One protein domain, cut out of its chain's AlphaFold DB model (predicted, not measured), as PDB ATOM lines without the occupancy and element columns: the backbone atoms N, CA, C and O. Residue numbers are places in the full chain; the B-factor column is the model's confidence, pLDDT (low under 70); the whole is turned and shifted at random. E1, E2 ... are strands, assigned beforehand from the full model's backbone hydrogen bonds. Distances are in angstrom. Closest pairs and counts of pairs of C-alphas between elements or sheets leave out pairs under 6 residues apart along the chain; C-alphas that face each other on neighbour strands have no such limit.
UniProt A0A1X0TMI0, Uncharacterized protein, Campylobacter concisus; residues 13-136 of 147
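This is residues 13 to 136 of the 147 residues of an uncharacterized protein of Campylobacter concisus (UniProt A0A1X0TMI0). With little regular structure, this domain is a small sheet folded back on itself, E2 and E6 facing E3 and E4 with E5 as hinge; the pair E1 and E7 lies to one side, with E8 near E7. The 124 printed residues hold no named helix and eight strands, E1 to E8, 36 residues, all strand; the sheet's order is E2 - E6 - E5 - E3 - E4, antiparallel. It is compact, radius of gyration of the C-alphas 13.4 A, spanning 36 by 33 by 24 A.

E2 is residues 23 to 27, E6 75 to 79 (13.4 A), E5 59 to 61, E3 39 to 43, E4 46 to 49. E1, 13 to 15, begins at C-alpha (27.530, 107.574, 21.465); E7 is 86 to 90; E8, 131 to 136, 14.0 A, ends at (25.979, 115.366, 9.368).

E2 and E6 are antiparallel at 144 degrees, N 24 and O 78 2.9 A apart. Hairpin E5 and E6 has N 60 and O 79 at 2.9 A. E5 and E3 meet only at a point. Hairpin E3 and E4 has N 41 and O 48 at 2.9 A. E1 and E7 are antiparallel, N 14 and O 86 at 2.8 A. E8 pairs with no named strand.

The printed part has no cut. Long links are E2 to E3, E5 to E6 and E7 to E8. Residues 17 to 22 have pLDDT under 70.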
ATOM      1  N   VAL A  13      28.312 108.734  21.911       91.62
ATOM      2  CA  VAL A  13      27.530 107.574  21.465       91.62
ATOM      3  C   VAL A  13      26.073 108.006  21.312       91.62
ATOM      4  O   VAL A  13      25.433 108.387  22.289       91.62
ATOM      5  N   ALA A  14      25.565 107.996  20.081       89.19
ATOM      6  CA  ALA A  14      24.197 108.402  19.760       89.19
ATOM      7  C   ALA A  14      23.198 107.250  19.928       89.19
ATOM      8  O   ALA A  14      22.062 107.470  20.345       89.19
ATOM      9  N   ARG A  15      23.641 106.020  19.649       87.06
ATOM     10  CA  ARG A  15      22.860 104.795  19.820       87.06
ATOM     11  C   ARG A  15      23.786 103.661  20.238       87.06
ATOM     12  O   ARG A  15      24.812 103.444  19.598       87.06
ATOM     13  N   ALA A  16      23.419 102.937  21.292       76.62
ATOM     14  CA  ALA A  16      24.044 101.658  21.609       76.62
ATOM     15  C   ALA A  16      23.375 100.559  20.765       76.62
ATOM     16  O   ALA A  16      22.146 100.480  20.733       76.62
ATOM     17  N   GLY A  17      24.175  99.781  20.032       68.44
ATOM     18  CA  GLY A  17      23.705  98.698  19.167       68.44
ATOM     19  C   GLY A  17      23.303  97.421  19.909       68.44
ATOM     20  O   GLY A  17      23.170  97.401  21.130       68.44
ATOM     21  N   GLU A  18      23.118  96.340  19.147       60.19
ATOM     22  CA  GLU A  18      22.571  95.056  19.625       60.19
ATOM     23  C   GLU A  18      23.572  94.197  20.413       60.19
ATOM     24  O   GLU A  18      23.186  93.308  21.169       60.19
ATOM     25  N   SER A  19      24.872  94.457  20.264       57.34
ATOM     26  CA  SER A  19      25.918  93.822  21.075       57.34
ATOM     27  C   SER A  19      26.206  94.652  22.321       57.34
ATOM     28  O   SER A  19      26.084  95.873  22.267       57.34
ATOM     29  N   ALA A  20      26.666  94.022  23.412       56.69
ATOM     30  CA  ALA A  20      27.200  94.747  24.566       56.69
ATOM     31  C   ALA A  20      28.252  95.754  24.078       56.69
ATOM     32  O   ALA A  20      29.344  95.381  23.649       56.69
ATOM     33  N   VAL A  21      27.882  97.033  24.053       56.59
ATOM     34  CA  VAL A  21      28.757  98.108  23.604       56.59
ATOM     35  C   VAL A  21      29.808  98.297  24.684       56.59
ATOM     36  O   VAL A  21      29.567  98.954  25.693       56.59
ATOM     37  N   VAL A  22      30.969  97.672  24.497       65.06
ATOM     38  CA  VAL A  22      32.080  97.815  25.432       65.06
ATOM     39  C   VAL A  22      32.958  98.958  24.945       65.06
ATOM     40  O   VAL A  22      33.820  98.788  24.084       65.06
ATOM     41  N   ALA A  23      32.719 100.147  25.496       82.12
ATOM     42  CA  ALA A  23      33.761 101.157  25.524       82.12
ATOM     43  C   ALA A  23      34.854 100.648  26.471       82.12
ATOM     44  O   ALA A  23      34.612 100.471  27.666       82.12
ATOM     45  N   LEU A  24      36.031 100.357  25.927       89.00
ATOM     46  CA  LEU A  24      37.163  99.858  26.696       89.00
ATOM     47  C   LEU A  24      38.084 101.011  27.084       89.00
ATOM     48  O   LEU A  24      38.229 101.993  26.354       89.00
ATOM     49  N   ALA A  25      38.695 100.877  28.254       91.94
ATOM     50  CA  ALA A  25      39.655 101.832  28.774       91.94
ATOM     51  C   ALA A  25      41.063 101.487  28.268       91.94
ATOM     52  O   ALA A  25      41.532 100.367  28.462       91.94
ATOM     53  N   TYR A  26      41.740 102.460  27.661       95.25
ATOM     54  CA  TYR A  26      43.126 102.349  27.204       95.25
ATOM     55  C   TYR A  26      43.937 103.556  27.659       95.25
ATOM     56  O   TYR A  26      43.388 104.637  27.850       95.25
ATOM     57  N   VAL A  27      45.251 103.391  27.802       97.00
ATOM     58  CA  VAL A  27      46.167 104.512  28.044       97.00
ATOM     59  C   VAL A  27      46.489 105.195  26.716       97.00
ATOM     60  O   VAL A  27      46.780 104.517  25.729       97.00
ATOM     61  N   ASN A  28      46.447 106.528  26.685       97.38
ATOM     62  CA  ASN A  28      47.001 107.295  25.574       97.38
ATOM     63  C   ASN A  28      48.540 107.184  25.588       97.38
ATOM     64  O   ASN A  28      49.204 107.842  26.386       97.38
ATOM     65  N   ASN A  29      49.090 106.364  24.696       97.19
ATOM     66  CA  ASN A  29      50.528 106.165  24.480       97.19
ATOM     67  C   ASN A  29      51.072 107.021  23.320       97.19
ATOM     68  O   ASN A  29      52.193 106.817  22.830       97.19
ATOM     69  N   ASP A  30      50.272 107.961  22.831       95.62
ATOM     70  CA  ASP A  30      50.760 109.029  21.981       95.62
ATOM     71  C   ASP A  30      51.574 110.038  22.802       95.62
ATOM     72  O   ASP A  30      51.415 110.166  24.017       95.62
ATOM     73  N   THR A  31      52.458 110.770  22.132       94.38
ATOM     74  CA  THR A  31      53.161 111.908  22.735       94.38
ATOM     75  C   THR A  31      52.272 113.147  22.810       94.38
ATOM     76  O   THR A  31      52.616 114.111  23.490       94.38
ATOM     77  N   GLU A  32      51.128 113.128  22.123       95.19
ATOM     78  CA  GLU A  32      50.203 114.251  22.024       95.19
ATOM     79  C   GLU A  32      48.812 113.948  22.596       95.19
ATOM     80  O   GLU A  32      48.396 112.804  22.796       95.19
ATOM     81  N   VAL A  33      48.040 115.012  22.825       96.00
ATOM     82  CA  VAL A  33      46.619 114.895  23.165       96.00
ATOM     83  C   VAL A  33      45.863 114.251  22.002       96.00
ATOM     84  O   VAL A  33      45.970 114.702  20.857       96.00
ATOM     85  N   ILE A  34      45.053 113.233  22.302       97.12
ATOM     86  CA  ILE A  34      44.124 112.628  21.342       97.12
ATOM     87  C   ILE A  34      42.764 113.345  21.448       97.12
ATOM     88  O   ILE A  34      42.132 113.299  22.512       97.12
ATOM     89  N   PRO A  35      42.268 113.989  20.373       95.88
ATOM     90  CA  PRO A  35      40.942 114.605  20.373       95.88
ATOM     91  C   PRO A  35      39.828 113.588  20.652       95.88
ATOM     92  O   PRO A  35      40.010 112.384  20.485       95.88
ATOM     93  N   PHE A  36      38.649 114.049  21.065       96.94
ATOM     94  CA  PHE A  36      37.461 113.189  21.099       96.94
ATOM     95  C   PHE A  36      36.876 113.003  19.700       96.94
ATOM     96  O   PHE A  36      36.976 113.896  18.864       96.94
ATOM     97  N   GLY A  37      36.214 111.871  19.469       96.81
ATOM     98  CA  GLY A  37      35.536 111.570  18.215       96.81
ATOM     99  C   GLY A  37      36.477 111.342  17.039       96.81
ATOM    100  O   GLY A  37      36.056 111.542  15.909       96.81
ATOM    101  N   VAL A  38      37.726 110.943  17.268       98.00
ATOM    102  CA  VAL A  38      38.637 110.536  16.186       98.00
ATOM    103  C   VAL A  38      38.900 109.043  16.264       98.00
ATOM    104  O   VAL A  38      38.845 108.442  17.340       98.00
ATOM    105  N   PHE A  39      39.189 108.439  15.119       97.88
ATOM    106  CA  PHE A  39      39.675 107.071  15.066       97.88
ATOM    107  C   PHE A  39      41.108 106.992  15.604       97.88
ATOM    108  O   PHE A  39      41.941 107.856  15.335       97.88
ATOM    109  N   VAL A  40      41.397 105.932  16.353       97.69
ATOM    110  CA  VAL A  40      42.710 105.684  16.962       97.69
ATOM    111  C   VAL A  40      43.247 104.310  16.576       97.69
ATOM    112  O   VAL A  40      42.487 103.405  16.213       97.69
ATOM    113  N   THR A  41      44.563 104.152  16.685       97.31
ATOM    114  CA  THR A  41      45.279 102.888  16.472       97.31
ATOM    115  C   THR A  41      45.836 102.346  17.783       97.31
ATOM    116  O   THR A  41      45.940 103.070  18.773       97.31
ATOM    117  N   SER A  42      46.197 101.065  17.794       94.69
ATOM    118  CA  SER A  42      46.904 100.452  18.918       94.69
ATOM    119  C   SER A  42      48.392 100.814  18.889       94.69
ATOM    120  O   SER A  42      49.011 100.833  17.823       94.69
ATOM    121  N   LYS A  43      48.973 101.073  20.065       94.38
ATOM    122  CA  LYS A  43      50.409 101.318  20.245       94.38
ATOM    123  C   LYS A  43      50.862 100.874  21.634       94.38
ATOM    124  O   LYS A  43      50.363 101.384  22.636       94.38
ATOM    125  N   ASP A  44      51.813  99.942  21.697       92.44
ATOM    126  CA  ASP A  44      52.470  99.494  22.937       92.44
ATOM    127  C   ASP A  44      51.485  99.106  24.062       92.44
ATOM    128  O   ASP A  44      51.645  99.482  25.220       92.44
ATOM    129  N   GLY A  45      50.399  98.407  23.711       89.31
ATOM    130  CA  GLY A  45      49.340  98.010  24.655       89.31
ATOM    131  C   GLY A  45      48.348  99.119  25.039       89.31
ATOM    132  O   GLY A  45      47.364  98.846  25.722       89.31
ATOM    133  N   GLY A  46      48.564 100.349  24.570       94.81
ATOM    134  CA  GLY A  46      47.634 101.472  24.653       94.81
ATOM    135  C   GLY A  46      47.141 101.904  23.273       94.81
ATOM    136  O   GLY A  46      47.089 101.109  22.327       94.81
ATOM    137  N   VAL A  47      46.786 103.183  23.165       97.00
ATOM    138  CA  VAL A  47      46.294 103.806  21.931       97.00
ATOM    139  C   VAL A  47      47.101 105.026  21.530       97.00
ATOM    140  O   VAL A  47      47.669 105.709  22.376       97.00
ATOM    141  N   ALA A  48      47.124 105.299  20.231       97.56
ATOM    142  CA  ALA A  48      47.760 106.467  19.639       97.56
ATOM    143  C   ALA A  48      46.944 107.007  18.456       97.56
ATOM    144  O   ALA A  48      45.989 106.371  17.991       97.56
ATOM    145  N   LYS A  49      47.325 108.180  17.949       97.44
ATOM    146  CA  LYS A  49      46.782 108.729  16.706       97.44
ATOM    147  C   LYS A  49      47.171 107.857  15.514       97.44
ATOM    148  O   LYS A  49      48.231 107.233  15.483       97.44
ATOM    149  N   ILE A  50      46.305 107.841  14.509       97.50
ATOM    150  CA  ILE A  50      46.562 107.168  13.234       97.50
ATOM    151  C   ILE A  50      47.550 108.009  12.432       97.50
ATOM    152  O   ILE A  50      47.248 109.148  12.106       97.50
ATOM    153  N   SER A  51      48.684 107.426  12.057       96.06
ATOM    154  CA  SER A  51      49.787 108.125  11.384       96.06
ATOM    155  C   SER A  51      50.102 107.588   9.985       96.06
ATOM    156  O   SER A  51      50.693 108.301   9.175       96.06
ATOM    157  N   LYS A  52      49.707 106.346   9.678       95.94
ATOM    158  CA  LYS A  52      50.015 105.667   8.408       95.94
ATOM    159  C   LYS A  52      48.856 104.803   7.920       95.94
ATOM    160  O   LYS A  52      48.078 104.273   8.705       95.94
ATOM    161  N   ALA A  53      48.770 104.597   6.607       96.06
ATOM    162  CA  ALA A  53      47.667 103.861   5.978       96.06
ATOM    163  C   ALA A  53      47.501 102.405   6.471       96.06
ATOM    164  O   ALA A  53      46.409 101.835   6.391       96.06
ATOM    165  N   ALA A  54      48.585 101.799   6.959       95.19
ATOM    166  CA  ALA A  54      48.608 100.433   7.482       95.19
ATOM    167  C   ALA A  54      48.212 100.327   8.968       95.19
ATOM    168  O   ALA A  54      48.102  99.210   9.481       95.19
ATOM    169  N   ASP A  55      48.020 101.455   9.662       95.81
ATOM    170  CA  ASP A  55      47.561 101.446  11.049       95.81
ATOM    171  C   ASP A  55      46.206 100.745  11.156       95.81
ATOM    172  O   ASP A  55      45.286 100.970  10.363       95.81
ATOM    173  N   GLN A  56      46.101  99.859  12.144       92.19
ATOM    174  CA  GLN A  56      44.855  99.169  12.443       92.19
ATOM    175  C   GLN A  56      43.953 100.090  13.254       92.19
ATOM    176  O   GLN A  56      44.410 100.815  14.129       92.19
ATOM    177  N   ILE A  57      42.650 100.039  12.998       93.31
ATOM    178  CA  ILE A  57      41.694 100.812  13.787       93.31
ATOM    179  C   ILE A  57      41.330 100.030  15.036       93.31
ATOM    180  O   ILE A  57      40.803  98.921  14.949       93.31
ATOM    181  N   MET A  58      41.562 100.648  16.189       93.44
ATOM    182  CA  MET A  58      41.123 100.118  17.475       93.44
ATOM    183  C   MET A  58      39.697 100.567  17.816       93.44
ATOM    184  O   MET A  58      38.931  99.822  18.422       93.44
ATOM    185  N   GLY A  59      39.324 101.773  17.390       94.44
ATOM    186  CA  GLY A  59      37.997 102.334  17.600       94.44
ATOM    187  C   GLY A  59      38.011 103.854  17.540       94.44
ATOM    188  O   GLY A  59      38.943 104.450  17.004       94.44
ATOM    189  N   VAL A  60      36.974 104.466  18.105       96.50
ATOM    190  CA  VAL A  60      36.803 105.919  18.202       96.50
ATOM    191  C   VAL A  60      36.980 106.376  19.645       96.50
ATOM    192  O   VAL A  60      36.434 105.764  20.564       96.50
ATOM    193  N   SER A  61      37.709 107.472  19.849       97.25
ATOM    194  CA  SER A  61      37.845 108.111  21.158       97.25
ATOM    195  C   SER A  61      36.522 108.722  21.632       97.25
ATOM    196  O   SER A  61      35.871 109.488  20.918       97.25
ATOM    197  N   LEU A  62      36.113 108.416  22.861       94.81
ATOM    198  CA  LEU A  62      34.864 108.914  23.436       94.81
ATOM    199  C   LEU A  62      35.098 110.070  24.402       94.81
ATOM    200  O   LEU A  62      36.077 110.084  25.149       94.81
ATOM    201  N   LYS A  63      34.130 110.987  24.466       92.25
ATOM    202  CA  LYS A  63      34.034 111.960  25.555       92.25
ATOM    203  C   LYS A  63      33.124 111.395  26.643       92.25
ATOM    204  O   LYS A  63      31.908 111.354  26.475       92.25
ATOM    205  N   MET A  64      33.714 110.958  27.756       84.12
ATOM    206  CA  MET A  64      32.985 110.404  28.901       84.12
ATOM    207  C   MET A  64      33.184 111.245  30.165       84.12
ATOM    208  O   MET A  64      34.290 111.691  30.469       84.12
ATOM    209  N   GLY A  65      32.100 111.424  30.924       82.25
ATOM    210  CA  GLY A  65      32.114 112.151  32.192       82.25
ATOM    211  C   GLY A  65      32.520 113.618  32.036       82.25
ATOM    212  O   GLY A  65      32.091 114.305  31.112       82.25
ATOM    213  N   THR A  66      33.352 114.096  32.960       80.50
ATOM    214  CA  THR A  66      33.834 115.487  33.019       80.50
ATOM    215  C   THR A  66      35.164 115.701  32.291       80.50
ATOM    216  O   THR A  66      35.717 116.799  32.342       80.50
ATOM    217  N   LYS A  67      35.695 114.674  31.609       84.81
ATOM    218  CA  LYS A  67      37.006 114.740  30.955       84.81
ATOM    219  C   LYS A  67      36.985 115.734  29.786       84.81
ATOM    220  O   LYS A  67      36.123 115.667  28.907       84.81
ATOM    221  N   SER A  68      37.937 116.667  29.786       85.31
ATOM    222  CA  SER A  68      38.039 117.745  28.793       85.31
ATOM    223  C   SER A  68      38.916 117.398  27.590       85.31
ATOM    224  O   SER A  68      38.704 117.961  26.521       85.31
ATOM    225  N   GLU A  69      39.867 116.477  27.744       90.50
ATOM    226  CA  GLU A  69      40.818 116.065  26.702       90.50
ATOM    227  C   GLU A  69      41.474 114.721  27.057       90.50
ATOM    228  O   GLU A  69      41.524 114.373  28.233       90.50
ATOM    229  N   ASN A  70      42.007 113.970  26.083       94.88
ATOM    230  CA  ASN A  70      42.757 112.733  26.349       94.88
ATOM    231  C   ASN A  70      44.267 112.995  26.341       94.88
ATOM    232  O   ASN A  70      44.915 112.873  25.300       94.88
ATOM    233  N   LYS A  71      44.833 113.365  27.496       96.19
ATOM    234  CA  LYS A  71      46.269 113.660  27.630       96.19
ATOM    235  C   LYS A  71      47.146 112.410  27.495       96.19
ATOM    236  O   LYS A  71      46.676 111.322  27.838       96.19
ATOM    237  N   PRO A  72      48.406 112.555  27.045       97.19
ATOM    238  CA  PRO A  72      49.407 111.489  27.109       97.19
ATOM    239  C   PRO A  72      49.508 110.865  28.505       97.19
ATOM    240  O   PRO A  72      49.475 111.574  29.509       97.19
ATOM    241  N   GLY A  73      49.626 109.540  28.566       96.31
ATOM    242  CA  GLY A  73      49.750 108.765  29.803       96.31
ATOM    243  C   GLY A  73      48.453 108.589  30.600       96.31
ATOM    244  O   GLY A  73      48.438 107.836  31.572       96.31
ATOM    245  N   GLU A  74      47.351 109.230  30.206       94.75
ATOM    246  CA  GLU A  74      46.067 109.072  30.885       94.75
ATOM    247  C   GLU A  74      45.184 107.999  30.248       94.75
ATOM    248  O   GLU A  74      45.220 107.747  29.042       94.75
ATOM    249  N   VAL A  75      44.299 107.432  31.067       94.56
ATOM    250  CA  VAL A  75      43.248 106.522  30.610       94.56
ATOM    251  C   VAL A  75      42.182 107.286  29.825       94.56
ATOM    252  O   VAL A  75      41.674 108.315  30.276       94.56
ATOM    253  N   MET A  76      41.801 106.758  28.670       94.81
ATOM    254  CA  MET A  76      40.712 107.230  27.824       94.81
ATOM    255  C   MET A  76      39.807 106.076  27.398       94.81
ATOM    256  O   MET A  76      40.219 104.916  27.380       94.81
ATOM    257  N   SER A  77      38.568 106.404  27.040       94.38
ATOM    258  CA  SER A  77      37.579 105.421  26.601       94.38
ATOM    259  C   SER A  77      37.538 105.339  25.082       94.38
ATOM    260  O   SER A  77      37.387 106.361  24.410       94.38
ATOM    261  N   ILE A  78      37.628 104.124  24.550       94.31
ATOM    262  CA  ILE A  78      37.578 103.840  23.117       94.31
ATOM    263  C   ILE A  78      36.387 102.944  22.821       94.31
ATOM    264  O   ILE A  78      36.226 101.885  23.428       94.31
ATOM    265  N   LEU A  79      35.573 103.354  21.854       92.75
ATOM    266  CA  LEU A  79      34.489 102.545  21.322       92.75
ATOM    267  C   LEU A  79      34.937 101.817  20.060       92.75
ATOM    268  O   LEU A  79      35.161 102.447  19.025       92.75
ATOM    269  N   SER A  80      34.974 100.487  20.111       90.12
ATOM    270  CA  SER A  80      34.889  99.695  18.885       90.12
ATOM    271  C   SER A  80      33.443  99.727  18.395       90.12
ATOM    272  O   SER A  80      32.536  99.276  19.094       90.12
ATOM    273  N   ILE A  81      33.207 100.315  17.221       88.81
ATOM    274  CA  ILE A  81      31.852 100.498  16.689       88.81
ATOM    275  C   ILE A  81      31.313  99.128  16.258       88.81
ATOM    276  O   ILE A  81      31.692  98.583  15.214       88.81
ATOM    277  N   SER A  82      30.449  98.555  17.093       86.12
ATOM    278  CA  SER A  82      29.694  97.341  16.789       86.12
ATOM    279  C   SER A  82      28.530  97.637  15.842       86.12
ATOM    280  O   SER A  82      28.149  98.791  15.627       86.12
ATOM    281  N   TYR A  83      27.955  96.582  15.272       85.12
ATOM    282  CA  TYR A  83      26.746  96.695  14.467       85.12
ATOM    283  C   TYR A  83      25.586  97.317  15.274       85.12
ATOM    284  O   TYR A  83      25.440  97.066  16.474       85.12
ATOM    285  N   GLY A  84      24.804  98.180  14.618       85.88
ATOM    286  CA  GLY A  84      23.700  98.934  15.221       85.88
ATOM    287  C   GLY A  84      24.111 100.092  16.143       85.88
ATOM    288  O   GLY A  84      23.239 100.836  16.594       85.88
ATOM    289  N   SER A  85      25.409 100.266  16.425       89.44
ATOM    290  CA  SER A  85      25.909 101.392  17.219       89.44
ATOM    291  C   SER A  85      26.143 102.622  16.350       89.44
ATOM    292  O   SER A  85      26.715 102.525  15.264       89.44
ATOM    293  N   GLU A  86      25.766 103.789  16.867       93.00
ATOM    294  CA  GLU A  86      26.017 105.080  16.228       93.00
ATOM    295  C   GLU A  86      26.903 105.953  17.111       93.00
ATOM    296  O   GLU A  86      26.664 106.088  18.316       93.00
ATOM    297  N   VAL A  87      27.897 106.596  16.503       95.00
ATOM    298  CA  VAL A  87      28.810 107.514  17.192       95.00
ATOM    299  C   VAL A  87      29.049 108.768  16.360       95.00
ATOM    300  O   VAL A  87      29.186 108.700  15.139       95.00
ATOM    301  N   TRP A  88      29.106 109.915  17.030       96.88
ATOM    302  CA  TRP A  88      29.519 111.182  16.438       96.88
ATOM    303  C   TRP A  88      31.044 111.279  16.402       96.88
ATOM    304  O   TRP A  88      31.704 111.268  17.445       96.88
ATOM    305  N   VAL A  89      31.604 111.400  15.203       97.62
ATOM    306  CA  VAL A  89      33.037 111.563  14.946       97.62
ATOM    307  C   VAL A  89      33.336 112.937  14.352       97.62
ATOM    308  O   VAL A  89      32.441 113.633  13.873       97.62
ATOM    309  N   GLN A  90      34.607 113.322  14.370       97.94
ATOM    310  CA  GLN A  90      35.099 114.519  13.706       97.94
ATOM    311  C   GLN A  90      35.323 114.249  12.221       97.94
ATOM    312  O   GLN A  90      36.113 113.378  11.841       97.94
ATOM    313  N   GLY A  91      34.653 115.029  11.385       97.12
ATOM    314  CA  GLY A  91      35.035 115.241  10.003       97.12
ATOM    315  C   GLY A  91      36.230 116.187   9.911       97.12
ATOM    316  O   GLY A  91      36.448 117.039  10.775       97.12
ATOM    317  N   LYS A  92      37.028 116.034   8.858       95.12
ATOM    318  CA  LYS A  92      37.973 117.074   8.441       95.12
ATOM    319  C   LYS A  92      37.203 118.325   7.989       95.12
ATOM    320  O   LYS A  92      36.054 118.224   7.557       95.12
ATOM    321  N   GLU A  93      37.838 119.491   8.040       92.25
ATOM    322  CA  GLU A  93      37.279 120.693   7.414       92.25
ATOM    323  C   GLU A  93      36.946 120.405   5.939       92.25
ATOM    324  O   GLU A  93      37.760 119.830   5.209       92.25
ATOM    325  N   ASN A  94      35.739 120.769   5.500       91.75
ATOM    326  CA  ASN A  94      35.244 120.471   4.153       91.75
ATOM    327  C   ASN A  94      35.274 118.967   3.797       91.75
ATOM    328  O   ASN A  94      35.524 118.599   2.650       91.75
ATOM    329  N   HIS A  95      34.982 118.081   4.761       95.62
ATOM    330  CA  HIS A  95      34.998 116.618   4.588       95.62
ATOM    331  C   HIS A  95      34.149 116.085   3.414       95.62
ATOM    332  O   HIS A  95      34.365 114.954   2.973       95.62
ATOM    333  N   GLY A  96      33.164 116.852   2.933       96.31
ATOM    334  CA  GLY A  96      32.369 116.541   1.738       96.31
ATOM    335  C   GLY A  96      31.442 115.328   1.870       96.31
ATOM    336  O   GLY A  96      31.016 114.781   0.858       96.31
ATOM    337  N   LEU A  97      31.156 114.888   3.098       97.56
ATOM    338  CA  LEU A  97      30.308 113.724   3.380       97.56
ATOM    339  C   LEU A  97      28.838 114.132   3.468       97.56
ATOM    340  O   LEU A  97      28.512 115.150   4.077       97.56
ATOM    341  N   ALA A  98      27.968 113.282   2.936       97.69
ATOM    342  CA  ALA A  98      26.522 113.339   3.087       97.69
ATOM    343  C   ALA A  98      25.981 112.031   3.689       97.69
ATOM    344  O   ALA A  98      26.676 111.018   3.741       97.69
ATOM    345  N   VAL A  99      24.723 112.039   4.139       97.31
ATOM    346  CA  VAL A  99      24.036 110.829   4.624       97.31
ATOM    347  C   VAL A  99      24.065 109.734   3.553       97.31
ATOM    348  O   VAL A  99      23.787 109.994   2.386       97.31
ATOM    349  N   GLY A 100      24.408 108.511   3.958       96.50
ATOM    350  CA  GLY A 100      24.571 107.355   3.076       96.50
ATOM    351  C   GLY A 100      25.973 107.200   2.475       96.50
ATOM    352  O   GLY A 100      26.300 106.112   2.001       96.50
ATOM    353  N   ASP A 101      26.827 108.230   2.530       97.44
ATOM    354  CA  ASP A 101      28.201 108.112   2.040       97.44
ATOM    355  C   ASP A 101      29.009 107.111   2.873       97.44
ATOM    356  O   ASP A 101      28.804 106.923   4.075       97.44
ATOM    357  N   THR A 102      29.991 106.498   2.219       96.50
ATOM    358  CA  THR A 102      31.062 105.757   2.892       96.50
ATOM    359  C   THR A 102      32.163 106.722   3.305       96.50
ATOM    360  O   THR A 102      32.421 107.701   2.605       96.50
ATOM    361  N   ILE A 103      32.833 106.436   4.418       96.69
ATOM    362  CA  ILE A 103      33.923 107.276   4.922       96.69
ATOM    363  C   ILE A 103      35.303 106.705   4.617       96.69
ATOM    364  O   ILE A 103      35.507 105.492   4.547       96.69
ATOM    365  N   GLN A 104      36.270 107.609   4.529       97.31
ATOM    366  CA  GLN A 104      37.687 107.323   4.675       97.31
ATOM    367  C   GLN A 104      38.196 107.984   5.955       97.31
ATOM    368  O   GLN A 104      37.713 109.047   6.344       97.31
ATOM    369  N   VAL A 105      39.163 107.345   6.610       97.75
ATOM    370  CA  VAL A 105      39.819 107.867   7.815       97.75
ATOM    371  C   VAL A 105      41.202 108.370   7.431       97.75
ATOM    372  O   VAL A 105      41.967 107.615   6.827       97.75
ATOM    373  N   GLU A 106      41.515 109.609   7.790       97.62
ATOM    374  CA  GLU A 106      42.805 110.246   7.526       97.62
ATOM    375  C   GLU A 106      43.926 109.594   8.345       97.62
ATOM    376  O   GLU A 106      43.859 109.476   9.573       97.62
ATOM    377  N   ALA A 107      44.976 109.184   7.643       96.69
ATOM    378  CA  ALA A 107      46.175 108.581   8.188       96.69
ATOM    379  C   ALA A 107      47.345 109.547   8.023       96.69
ATOM    380  O   ALA A 107      47.970 109.620   6.969       96.69
ATOM    381  N   THR A 108      47.613 110.336   9.057       95.44
ATOM    382  CA  THR A 108      48.588 111.425   8.997       95.44
ATOM    383  C   THR A 108      49.126 111.727  10.386       95.44
ATOM    384  O   THR A 108      48.429 111.541  11.371       95.44
ATOM    385  N   ALA A 109      50.344 112.250  10.487       89.62
ATOM    386  CA  ALA A 109      50.855 112.781  11.753       89.62
ATOM    387  C   ALA A 109      50.270 114.168  12.111       89.62
ATOM    388  O   ALA A 109      50.593 114.719  13.156       89.62
ATOM    389  N   GLY A 110      49.455 114.765  11.231       91.81
ATOM    390  CA  GLY A 110      48.916 116.118  11.396       91.81
ATOM    391  C   GLY A 110      47.611 116.212  12.196       91.81
ATOM    392  O   GLY A 110      47.100 115.244  12.752       91.81
ATOM    393  N   ALA A 111      47.020 117.411  12.191       93.31
ATOM    394  CA  ALA A 111      45.806 117.742  12.944       93.31
ATOM    395  C   ALA A 111      44.552 116.941  12.540       93.31
ATOM    396  O   ALA A 111      43.571 116.925  13.284       93.31
ATOM    397  N   ASP A 112      44.575 116.291  11.376       96.56
ATOM    398  CA  ASP A 112      43.461 115.492  10.859       96.56
ATOM    399  C   ASP A 112      43.593 113.997  11.147       96.56
ATOM    400  O   ASP A 112      42.742 113.226  10.715       96.56
ATOM    401  N   ALA A 113      44.618 113.573  11.893       97.38
ATOM    402  CA  ALA A 113      44.816 112.178  12.265       97.38
ATOM    403  C   ALA A 113      43.529 111.554  12.837       97.38
ATOM    404  O   ALA A 113      43.005 111.998  13.862       97.38
ATOM    405  N   GLY A 114      43.013 110.523  12.166       97.44
ATOM    406  CA  GLY A 114      41.814 109.809  12.598       97.44
ATOM    407  C   GLY A 114      40.480 110.515  12.335       97.44
ATOM    408  O   GLY A 114      39.439 109.954  12.684       97.44
ATOM    409  N   LYS A 115      40.467 111.703  11.722       98.25
ATOM    410  CA  LYS A 115      39.227 112.345  11.258       98.25
ATOM    411  C   LYS A 115      38.712 111.683   9.985       98.25
ATOM    412  O   LYS A 115      39.456 111.006   9.273       98.25
ATOM    413  N   VAL A 116      37.431 111.892   9.694       98.12
ATOM    414  CA  VAL A 116      36.778 111.305   8.519       98.12
ATOM    415  C   VAL A 116      36.584 112.293   7.377       98.12
ATOM    416  O   VAL A 116      36.348 113.481   7.585       98.12
ATOM    417  N   ALA A 117      36.650 111.781   6.153       97.31
ATOM    418  CA  ALA A 117      36.356 112.519   4.933       97.31
ATOM    419  C   ALA A 117      35.762 111.596   3.866       97.31
ATOM    420  O   ALA A 117      35.896 110.374   3.943       97.31
ATOM    421  N   LYS A 118      35.121 112.180   2.849       96.38
ATOM    422  CA  LYS A 118      34.694 111.443   1.652       96.38
ATOM    423  C   LYS A 118      35.899 110.938   0.860       96.38
ATOM    424  O   LYS A 118      35.909 109.804   0.392       96.38
ATOM    425  N   ALA A 119      36.927 111.778   0.772       95.25
ATOM    426  CA  ALA A 119      38.236 111.447   0.237       95.25
ATOM    427  C   ALA A 119      39.303 111.944   1.218       95.25
ATOM    428  O   ALA A 119      39.457 113.148   1.411       95.25
ATOM    429  N   ALA A 120      39.997 111.012   1.864       93.50
ATOM    430  CA  ALA A 120      41.131 111.323   2.719       93.50
ATOM    431  C   ALA A 120      42.366 111.638   1.861       93.50
ATOM    432  O   ALA A 120      42.543 111.090   0.773       93.50
ATOM    433  N   THR A 121      43.244 112.489   2.382       94.12
ATOM    434  CA  THR A 121      44.553 112.795   1.788       94.12
ATOM    435  C   THR A 121      45.410 111.534   1.735       94.12
ATOM    436  O   THR A 121      46.020 111.223   0.714       94.12
ATOM    437  N   LEU A 122      45.406 110.779   2.836       94.81
ATOM    438  CA  LEU A 122      45.914 109.416   2.903       94.81
ATOM    439  C   LEU A 122      44.933 108.583   3.724       94.81
ATOM    440  O   LEU A 122      44.762 108.816   4.915       94.81
ATOM    441  N   ALA A 123      44.273 107.610   3.101       93.50
ATOM    442  CA  ALA A 123      43.271 106.798   3.782       93.50
ATOM    443  C   ALA A 123      43.899 105.630   4.557       93.50
ATOM    444  O   ALA A 123      44.781 104.933   4.046       93.50
ATOM    445  N   THR A 124      43.379 105.333   5.751       94.69
ATOM    446  CA  THR A 124      43.619 104.018   6.363       94.69
ATOM    447  C   THR A 124      42.984 102.914   5.529       94.69
ATOM    448  O   THR A 124      41.851 103.021   5.056       94.69
ATOM    449  N   THR A 125      43.694 101.801   5.401       93.38
ATOM    450  CA  THR A 125      43.154 100.589   4.773       93.38
ATOM    451  C   THR A 125      42.174  99.864   5.697       93.38
ATOM    452  O   THR A 125      41.222  99.242   5.231       93.38
ATOM    453  N   ALA A 126      42.353  99.997   7.015       89.19
ATOM    454  CA  ALA A 126      41.549  99.308   8.015       89.19
ATOM    455  C   ALA A 126      40.090  99.795   8.097       89.19
ATOM    456  O   ALA A 126      39.248  99.010   8.532       89.19
ATOM    457  N   ALA A 127      39.769 101.031   7.685       87.81
ATOM    458  CA  ALA A 127      38.395 101.560   7.648       87.81
ATOM    459  C   ALA A 127      37.663 101.336   6.323       87.81
ATOM    460  O   ALA A 127      36.457 101.584   6.263       87.81
ATOM    461  N   LYS A 128      38.377 100.935   5.264       90.44
ATOM    462  CA  LYS A 128      37.845 100.958   3.901       90.44
ATOM    463  C   LYS A 128      36.514 100.210   3.821       90.44
ATOM    464  O   LYS A 128      36.439  99.037   4.174       90.44
ATOM    465  N   ASP A 129      35.485 100.923   3.369       89.69
ATOM    466  CA  ASP A 129      34.128 100.419   3.156       89.69
ATOM    467  C   ASP A 129      33.423  99.842   4.396       89.69
ATOM    468  O   ASP A 129      32.363  99.245   4.258       89.69
ATOM    469  N   LYS A 130      33.942 100.064   5.614       92.88
ATOM    470  CA  LYS A 130      33.371  99.487   6.846       92.88
ATOM    471  C   LYS A 130      32.299 100.338   7.514       92.88
ATOM    472  O   LYS A 130      31.532  99.812   8.314       92.88
ATOM    473  N   PHE A 131      32.261 101.637   7.241       95.38
ATOM    474  CA  PHE A 131      31.369 102.576   7.920       95.38
ATOM    475  C   PHE A 131      30.637 103.457   6.917       95.38
ATOM    476  O   PHE A 131      31.142 103.718   5.820       95.38
ATOM    477  N   TYR A 132      29.461 103.928   7.308       96.44
ATOM    478  CA  TYR A 132      28.658 104.849   6.519       96.44
ATOM    479  C   TYR A 132      28.041 105.940   7.390       96.44
ATOM    480  O   TYR A 132      27.912 105.803   8.611       96.44
ATOM    481  N   VAL A 133      27.688 107.042   6.739       97.38
ATOM    482  CA  VAL A 133      27.151 108.240   7.380       97.38
ATOM    483  C   VAL A 133      25.652 108.111   7.598       97.38
ATOM    484  O   VAL A 133      24.904 107.801   6.674       97.38
ATOM    485  N   THR A 134      25.212 108.411   8.816       96.69
ATOM    486  CA  THR A 134      23.795 108.424   9.214       96.69
ATOM    487  C   THR A 134      23.278 109.842   9.454       96.69
ATOM    488  O   THR A 134      22.088 110.088   9.298       96.69
ATOM    489  N   GLU A 135      24.157 110.792   9.791       96.38
ATOM    490  CA  GLU A 135      23.819 112.209   9.985       96.38
ATOM    491  C   GLU A 135      25.073 113.092   9.850       96.38
ATOM    492  O   GLU A 135      26.186 112.631  10.106       96.38
ATOM    493  N   VAL A 136      24.902 114.361   9.467       95.56
ATOM    494  CA  VAL A 136      25.979 115.366   9.368       95.56
ATOM    495  C   VAL A 136      25.524 116.655  10.050       95.56
ATOM    496  O   VAL A 136      24.404 117.111   9.821       95.56
TER     497      VAL A 136